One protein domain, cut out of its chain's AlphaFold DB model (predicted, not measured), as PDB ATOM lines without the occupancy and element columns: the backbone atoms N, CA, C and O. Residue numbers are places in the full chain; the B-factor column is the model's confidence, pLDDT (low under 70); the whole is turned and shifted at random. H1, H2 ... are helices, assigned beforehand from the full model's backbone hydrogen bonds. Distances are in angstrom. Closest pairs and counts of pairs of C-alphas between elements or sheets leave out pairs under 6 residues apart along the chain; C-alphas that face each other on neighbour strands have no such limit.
ATOM      1  N   ARG A  17     122.432 116.758  99.678       43.72
ATOM      2  CA  ARG A  17     123.380 115.835 100.325       43.72
ATOM      3  C   ARG A  17     123.973 116.353 101.638       43.72
ATOM      4  O   ARG A  17     124.416 115.541 102.433       43.72
ATOM      5  N   ILE A  18     123.989 117.668 101.859       40.06
ATOM      6  CA  ILE A  18     124.727 118.280 102.980       40.06
ATOM      7  C   ILE A  18     123.851 118.426 104.241       40.06
ATOM      8  O   ILE A  18     124.370 118.633 105.331       40.06
ATOM      9  N   ALA A  19     122.522 118.317 104.127       43.66
ATOM     10  CA  ALA A  19     121.628 118.763 105.195       43.66
ATOM     11  C   ALA A  19     121.579 117.858 106.444       43.66
ATOM     12  O   ALA A  19     121.228 118.376 107.500       43.66
ATOM     13  N   ASP A  20     121.933 116.567 106.370       55.94
ATOM     14  CA  ASP A  20     121.843 115.693 107.554       55.94
ATOM     15  C   ASP A  20     122.858 114.534 107.588       55.94
ATOM     16  O   ASP A  20     122.527 113.360 107.758       55.94
ATOM     17  N   GLU A  21     124.141 114.861 107.420       56.31
ATOM     18  CA  GLU A  21     125.232 113.884 107.574       56.31
ATOM     19  C   GLU A  21     125.242 113.231 108.972       56.31
ATOM     20  O   GLU A  21     125.649 112.080 109.113       56.31
ATOM     21  N   GLN A  22     124.753 113.932 110.003       59.44
ATOM     22  CA  GLN A  22     124.713 113.426 111.377       59.44
ATOM     23  C   GLN A  22     123.645 112.343 111.577       59.44
ATOM     24  O   GLN A  22     123.943 111.325 112.204       59.44
ATOM     25  N   ALA A  23     122.432 112.505 111.029       58.34
ATOM     26  CA  ALA A  23     121.400 111.471 111.126       58.34
ATOM     27  C   ALA A  23     121.769 110.216 110.330       58.34
ATOM     28  O   ALA A  23     121.606 109.100 110.828       58.34
ATOM     29  N   VAL A  24     122.328 110.380 109.127       59.03
ATOM     30  CA  VAL A  24     122.776 109.250 108.296       59.03
ATOM     31  C   VAL A  24     123.884 108.464 109.000       59.03
ATOM     32  O   VAL A  24     123.829 107.233 109.057       59.03
ATOM     33  N   GLN A  25     124.855 109.160 109.601       63.94
ATOM     34  CA  GLN A  25     125.924 108.530 110.371       63.94
ATOM     35  C   GLN A  25     125.378 107.803 111.611       63.94
ATOM     36  O   GLN A  25     125.745 106.656 111.861       63.94
ATOM     37  N   PHE A  26     124.441 108.414 112.344       68.88
ATOM     38  CA  PHE A  26     123.812 107.809 113.521       68.88
ATOM     39  C   PHE A  26     123.056 106.516 113.180       68.88
ATOM     40  O   PHE A  26     123.245 105.499 113.855       68.88
ATOM     41  N   VAL A  27     122.241 106.532 112.118       59.16
ATOM     42  CA  VAL A  27     121.487 105.358 111.647       59.16
ATOM     43  C   VAL A  27     122.432 104.266 111.147       59.16
ATOM     44  O   VAL A  27     122.201 103.092 111.432       59.16
ATOM     45  N   SER A  28     123.523 104.629 110.465       64.06
ATOM     46  CA  SER A  28     124.534 103.668 110.012       64.06
ATOM     47  C   SER A  28     125.290 103.014 111.173       64.06
ATOM     48  O   SER A  28     125.569 101.819 111.124       64.06
ATOM     49  N   GLU A  29     125.629 103.769 112.219       71.69
ATOM     50  CA  GLU A  29     126.352 103.255 113.391       71.69
ATOM     51  C   GLU A  29     125.463 102.402 114.310       71.69
ATOM     52  O   GLU A  29     125.941 101.452 114.930       71.69
ATOM     53  N   HIS A  30     124.159 102.697 114.373       71.06
ATOM     54  CA  HIS A  30     123.216 102.075 115.314       71.06
ATOM     55  C   HIS A  30     122.134 101.227 114.626       71.06
ATOM     56  O   HIS A  30     121.113 100.903 115.238       71.06
ATOM     57  N   GLN A  31     122.359 100.829 113.369       63.75
ATOM     58  CA  GLN A  31     121.365 100.212 112.482       63.75
ATOM     59  C   GLN A  31     120.614  99.031 113.115       63.75
ATOM     60  O   GLN A  31     119.393  98.943 113.020       63.75
ATOM     61  N   GLN A  32     121.324  98.124 113.791       65.38
ATOM     62  CA  GLN A  32     120.715  96.938 114.407       65.38
ATOM     63  C   GLN A  32     119.750  97.304 115.542       65.38
ATOM     64  O   GLN A  32     118.645  96.772 115.625       65.38
ATOM     65  N   ILE A  33     120.146  98.250 116.394       72.38
ATOM     66  CA  ILE A  33     119.328  98.723 117.517       72.38
ATOM     67  C   ILE A  33     118.121  99.501 116.988       72.38
ATOM     68  O   ILE A  33     117.007  99.329 117.481       72.38
ATOM     69  N   PHE A  34     118.326 100.314 115.951       68.88
ATOM     70  CA  PHE A  34     117.262 101.039 115.270       68.88
ATOM     71  C   PHE A  34     116.200 100.089 114.700       68.88
ATOM     72  O   PHE A  34     115.024 100.219 115.035       68.88
ATOM     73  N   LEU A  35     116.608  99.085 113.915       68.56
ATOM     74  CA  LEU A  35     115.687  98.113 113.315       68.56
ATOM     75  C   LEU A  35     114.942  97.294 114.373       68.56
ATOM     76  O   LEU A  35     113.733  97.087 114.254       68.56
ATOM     77  N   GLN A  36     115.630  96.872 115.437       72.12
ATOM     78  CA  GLN A  36     114.997  96.143 116.533       72.12
ATOM     79  C   GLN A  36     113.947  96.998 117.255       72.12
ATOM     80  O   GLN A  36     112.857  96.511 117.557       72.12
ATOM     81  N   ASN A  37     114.247  98.273 117.504       72.19
ATOM     82  CA  ASN A  37     113.310  99.196 118.139       72.19
ATOM     83  C   ASN A  37     112.083  99.441 117.259       72.19
ATOM     84  O   ASN A  37     110.964  99.319 117.748       72.19
ATOM     85  N   VAL A  38     112.277  99.695 115.960       74.75
ATOM     86  CA  VAL A  38     111.170  99.848 115.002       74.75
ATOM     87  C   VAL A  38     110.299  98.593 114.985       74.75
ATOM     88  O   VAL A  38     109.078  98.695 115.087       74.75
ATOM     89  N   SER A  39     110.907  97.403 114.940       76.75
ATOM     90  CA  SER A  39     110.174  96.135 114.958       76.75
ATOM     91  C   SER A  39     109.346  95.957 116.235       76.75
ATOM     92  O   SER A  39     108.189  95.547 116.163       76.75
ATOM     93  N   ASN A  40     109.911  96.279 117.400       79.06
ATOM     94  CA  ASN A  40     109.212  96.169 118.683       79.06
ATOM     95  C   ASN A  40     108.055  97.173 118.789       79.06
ATOM     96  O   ASN A  40     106.979  96.840 119.284       79.06
ATOM     97  N   THR A  41     108.262  98.396 118.303       75.88
ATOM     98  CA  THR A  41     107.234  99.440 118.268       75.88
ATOM     99  C   THR A  41     106.092  99.075 117.318       75.88
ATOM    100  O   THR A  41     104.927  99.221 117.672       75.88
ATOM    101  N   LEU A  42     106.392  98.533 116.135       76.88
ATOM    102  CA  LEU A  42     105.359  98.062 115.211       76.88
ATOM    103  C   LEU A  42     104.568  96.885 115.795       76.88
ATOM    104  O   LEU A  42     103.342  96.859 115.684       76.88
ATOM    105  N   ALA A  43     105.244  95.944 116.462       80.75
ATOM    106  CA  ALA A  43     104.584  94.834 117.144       80.75
ATOM    107  C   ALA A  43     103.612  95.328 118.228       80.75
ATOM    108  O   ALA A  43     102.466  94.880 118.275       80.75
ATOM    109  N   SER A  44     104.011  96.319 119.035       81.62
ATOM    110  CA  SER A  44     103.137  96.865 120.080       81.62
ATOM    111  C   SER A  44     101.912  97.598 119.515       81.62
ATOM    112  O   SER A  44     100.837  97.558 120.118       81.62
ATOM    113  N   PHE A  45     102.004  98.213 118.329       82.69
ATOM    114  CA  PHE A  45     100.845  98.812 117.651       82.69
ATOM    115  C   PHE A  45      99.838  97.780 117.146       82.69
ATOM    116  O   PHE A  45      98.634  98.050 117.133       82.69
ATOM    117  N   ILE A  46     100.321  96.602 116.749       78.31
ATOM    118  CA  ILE A  46      99.470  95.475 116.362       78.31
ATOM    119  C   ILE A  46      98.772  94.912 117.604       78.31
ATOM    120  O   ILE A  46      97.549  94.766 117.600       78.31
ATOM    121  N   GLU A  47      99.520  94.657 118.679       84.31
ATOM    122  CA  GLU A  47      98.985  94.099 119.930       84.31
ATOM    123  C   GLU A  47      97.980  95.030 120.616       84.31
ATOM    124  O   GLU A  47      96.927  94.588 121.072       84.31
ATOM    125  N   SER A  48      98.272  96.332 120.654       83.56
ATOM    126  CA  SER A  48      97.374  97.337 121.237       83.56
ATOM    127  C   SER A  48      96.132  97.612 120.385       83.56
ATOM    128  O   SER A  48      95.221  98.304 120.838       83.56
ATOM    129  N   GLY A  49      96.088  97.116 119.144       83.75
ATOM    130  CA  GLY A  49      95.024  97.423 118.192       83.75
ATOM    131  C   GLY A  49      94.979  98.897 117.779       83.75
ATOM    132  O   GLY A  49      94.011  99.316 117.148       83.75
ATOM    133  N   PHE A  50      96.012  99.685 118.093       84.50
ATOM    134  CA  PHE A  50      96.043 101.125 117.845       84.50
ATOM    135  C   PHE A  50      95.791 101.475 116.374       84.50
ATOM    136  O   PHE A  50      94.983 102.354 116.069       84.50
ATOM    137  N   LEU A  51      96.422 100.735 115.452       81.31
ATOM    138  CA  LEU A  51      96.220 100.925 114.012       81.31
ATOM    139  C   LEU A  51      94.771 100.644 113.608       81.31
ATOM    140  O   LEU A  51      94.205 101.346 112.775       81.31
ATOM    141  N   LYS A  52      94.130  99.656 114.233       83.69
ATOM    142  CA  LYS A  52      92.715  99.385 113.988       83.69
ATOM    143  C   LYS A  52      91.865 100.570 114.437       83.69
ATOM    144  O   LYS A  52      91.033 101.019 113.666       83.69
ATOM    145  N   THR A  53      92.122 101.126 115.620       83.06
ATOM    146  CA  THR A  53      91.385 102.281 116.154       83.06
ATOM    147  C   THR A  53      91.553 103.545 115.307       83.06
ATOM    148  O   THR A  53      90.584 104.268 115.097       83.06
ATOM    149  N   ILE A  54      92.756 103.832 114.796       81.75
ATOM    150  CA  ILE A  54      92.998 105.057 114.011       81.75
ATOM    151  C   ILE A  54      92.459 104.962 112.570       81.75
ATOM    152  O   ILE A  54      92.079 105.983 111.980       81.75
ATOM    153  N   PHE A  55      92.403 103.751 112.003       80.75
ATOM    154  CA  PHE A  55      91.936 103.494 110.636       80.75
ATOM    155  C   PHE A  55      90.501 102.963 110.546       80.75
ATOM    156  O   PHE A  55      90.007 102.796 109.427       80.75
ATOM    157  N   ASP A  56      89.818 102.745 111.674       80.06
ATOM    158  CA  ASP A  56      88.414 102.342 111.669       80.06
ATOM    159  C   ASP A  56      87.552 103.399 110.961       80.06
ATOM    160  O   ASP A  56      87.732 104.609 111.135       80.06
ATOM    161  N   LYS A  57      86.643 102.927 110.104       73.88
ATOM    162  CA  LYS A  57      85.736 103.756 109.295       73.88
ATOM    163  C   LYS A  57      84.292 103.666 109.782       73.88
ATOM    164  O   LYS A  57      83.412 104.188 109.099       73.88
ATOM    165  N   ASP A  58      84.045 103.004 110.914       73.62
ATOM    166  CA  ASP A  58      82.712 102.903 111.500       73.62
ATOM    167  C   ASP A  58      82.151 104.306 111.833       73.62
ATOM    168  O   ASP A  58      82.711 105.024 112.665       73.62
ATOM    169  N   PRO A  59      81.047 104.731 111.190       59.34
ATOM    170  CA  PRO A  59      80.459 106.049 111.400       59.34
ATOM    171  C   PRO A  59      79.700 106.190 112.733       59.34
ATOM    172  O   PRO A  59      79.220 107.283 113.031       59.34
ATOM    173  N   SER A  60      79.554 105.123 113.530       65.00
ATOM    174  CA  SER A  60      78.756 105.131 114.767       65.00
ATOM    175  C   SER A  60      79.448 105.774 115.980       65.00
ATOM    176  O   SER A  60      78.760 106.170 116.922       65.00
ATOM    177  N   ALA A  61      80.774 105.954 115.950       62.97
ATOM    178  CA  ALA A  61      81.532 106.647 116.993       62.97
ATOM    179  C   ALA A  61      82.644 107.521 116.374       62.97
ATOM    180  O   ALA A  61      83.648 106.987 115.903       62.97
ATOM    181  N   PRO A  62      82.516 108.861 116.353       63.38
ATOM    182  CA  PRO A  62      83.571 109.724 115.829       63.38
ATOM    183  C   PRO A  62      84.815 109.659 116.728       63.38
ATOM    184  O   PRO A  62      84.763 110.006 117.906       63.38
ATOM    185  N   VAL A  63      85.942 109.224 116.160       70.38
ATOM    186  CA  VAL A  63      87.237 109.129 116.848       70.38
ATOM    187  C   VAL A  63      88.092 110.361 116.531       70.38
ATOM    188  O   VAL A  63      88.415 110.621 115.370       70.38
ATOM    189  N   ASP A  64      88.503 111.106 117.562       83.56
ATOM    190  CA  ASP A  64      89.449 112.223 117.432       83.56
ATOM    191  C   ASP A  64      90.884 111.693 117.259       83.56
ATOM    192  O   ASP A  64      91.610 111.408 118.217       83.56
ATOM    193  N   LYS A  65      91.290 111.540 115.997       83.62
ATOM    194  CA  LYS A  65      92.600 110.997 115.610       83.62
ATOM    195  C   LYS A  65      93.761 111.874 116.078       83.62
ATOM    196  O   LYS A  65      94.822 111.351 116.407       83.62
ATOM    197  N   THR A  66      93.558 113.188 116.146       81.19
ATOM    198  CA  THR A  66      94.581 114.137 116.589       81.19
ATOM    199  C   THR A  66      94.890 113.943 118.068       81.19
ATOM    200  O   THR A  66      96.058 113.911 118.457       81.19
ATOM    201  N   GLN A  67      93.863 113.754 118.900       82.88
ATOM    202  CA  GLN A  67      94.065 113.456 120.319       82.88
ATOM    203  C   GLN A  67      94.698 112.084 120.552       82.88
ATOM    204  O   GLN A  67      95.586 111.972 121.394       82.88
ATOM    205  N   LEU A  68      94.311 111.059 119.787       83.94
ATOM    206  CA  LEU A  68      94.924 109.731 119.890       83.94
ATOM    207  C   LEU A  68      96.418 109.743 119.549       83.94
ATOM    208  O   LEU A  68      97.213 109.153 120.280       83.94
ATOM    209  N   LEU A  69      96.807 110.445 118.481       83.94
ATOM    210  CA  LEU A  69      98.214 110.606 118.108       83.94
ATOM    211  C   LEU A  69      98.999 111.328 119.207       83.94
ATOM    212  O   LEU A  69     100.056 110.858 119.616       83.94
ATOM    213  N   LYS A  70      98.453 112.417 119.755       84.50
ATOM    214  CA  LYS A  70      99.085 113.148 120.861       84.50
ATOM    215  C   LYS A  70      99.196 112.325 122.144       84.50
ATOM    216  O   LYS A  70     100.181 112.445 122.862       84.50
ATOM    217  N   MET A  71      98.204 111.488 122.441       82.12
ATOM    218  CA  MET A  71      98.229 110.617 123.617       82.12
ATOM    219  C   MET A  71      99.293 109.524 123.489       82.12
ATOM    220  O   MET A  71      99.925 109.172 124.480       82.12
ATOM    221  N   MET A  72      99.507 109.002 122.277       82.44
ATOM    222  CA  MET A  72     100.456 107.916 122.036       82.44
ATOM    223  C   MET A  72     101.895 108.397 121.810       82.44
ATOM    224  O   MET A  72     102.835 107.741 122.251       82.44
ATOM    225  N   PHE A  73     102.074 109.543 121.153       83.56
ATOM    226  CA  PHE A  73     103.380 110.040 120.705       83.56
ATOM    227  C   PHE A  73     103.783 111.383 121.336       83.56
ATOM    228  O   PHE A  73     104.864 111.899 121.058       83.56
ATOM    229  N   GLY A  74     102.937 111.949 122.200       85.38
ATOM    230  CA  GLY A  74     103.160 113.241 122.843       85.38
ATOM    231  C   GLY A  74     102.818 114.444 121.957       85.38
ATOM    232  O   GLY A  74     102.358 114.323 120.822       85.38
ATOM    233  N   GLU A  75     103.059 115.647 122.484       84.75
ATOM    234  CA  GLU A  75     102.754 116.918 121.798       84.75
ATOM    235  C   GLU A  75     103.565 117.145 120.513       84.75
ATOM    236  O   GLU A  75     103.157 117.932 119.658       84.75
ATOM    237  N   SER A  76     104.688 116.444 120.336       77.44
ATOM    238  CA  SER A  76     105.477 116.479 119.101       77.44
ATOM    239  C   SER A  76     104.704 115.928 117.900       77.44
ATOM    240  O   SER A  76     104.879 116.436 116.795       77.44
ATOM    241  N   ALA A  77     103.791 114.975 118.109       78.50
ATOM    242  CA  ALA A  77     102.959 114.383 117.061       78.50
ATOM    243  C   ALA A  77     101.703 115.199 116.716       78.50
ATOM    244  O   ALA A  77     100.826 114.722 115.995       78.50
ATOM    245  N   ASN A  78     101.585 116.427 117.227       82.56
ATOM    246  CA  ASN A  78     100.506 117.322 116.837       82.56
ATOM    247  C   ASN A  78     100.620 117.648 115.330       82.56
ATOM    248  O   ASN A  78     101.634 118.219 114.926       82.56
TER     249      ASN A  78
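Overview. This is residues 17 to 78 of the 264 residues of an uncharacterized protein of Rhizophagus sp. MUCL 43196 (UniProt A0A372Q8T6). An open, U-shaped chain of helices with no packed core: the long helix H2 is the base, H1 turns off one end of it at a corner, and H3 turns off the other end. Beyond H3 the chain runs out in a loop, whose residues 56 to 62 stick out, and folds back into H4, which runs opposite to H3. The printed part has 62 residues with four named helices, H1, H2, H3 and H4 in chain order, and no named strand; the class is all helix. It is only just extended, close to loose, with a radius of gyration of the C-alphas of 16.2 A, and elongated, spanning 48 by 25 by 18 A.

Arrangement. H1, residues 21 to 29, and H2, residues 31 to 47, are close but not clearly touching; their closest C-alphas, of Val 27 and Phe 34, are 7.0 A apart. Their lines are about perpendicular, at 82 degrees. H3, residues 50 to 55, is close to H2 but not clearly touching, the closest C-alphas being those of Phe 45 and Leu 51, 6.3 A apart. The angle of 72 degrees is only just about perpendicular. H4, residues 65 to 73, is close to H3 but not clearly touching, with the C-alphas of Ile 54 and Lys 65 closest at 6.2 A; they run opposite ways at a shallow tilt of 23 degrees. H1 is apart from H3 and H4, and H2 is apart from H4. In H1, H2, H3 and H4 every O i to N i+4 pair is within hydrogen-bond range.

Along the chain. H1 begins at C-alpha 21 (125.232, 113.884, 107.574) and is 12.2 A long. H2 measures 24.4 A, ending at C-alpha 47 (98.985, 94.099, 119.930). H3 is 8.6 A long. H4 is 12.0 A long and ends at C-alpha 73 (103.380, 110.040, 120.705).

Size, cuts and confidence. The two C-alphas farthest apart, of Ile 18 and Ser 60, are 49.2 A apart. The printed part has no cut; the links H1 to H2 and H2 to H3 are tight, and H3 to H4 is short. Mean pLDDT of the printed part is 73.2, with residues 17 to 28, 31 to 32, 34 to 35 and 59 to 62 under 70.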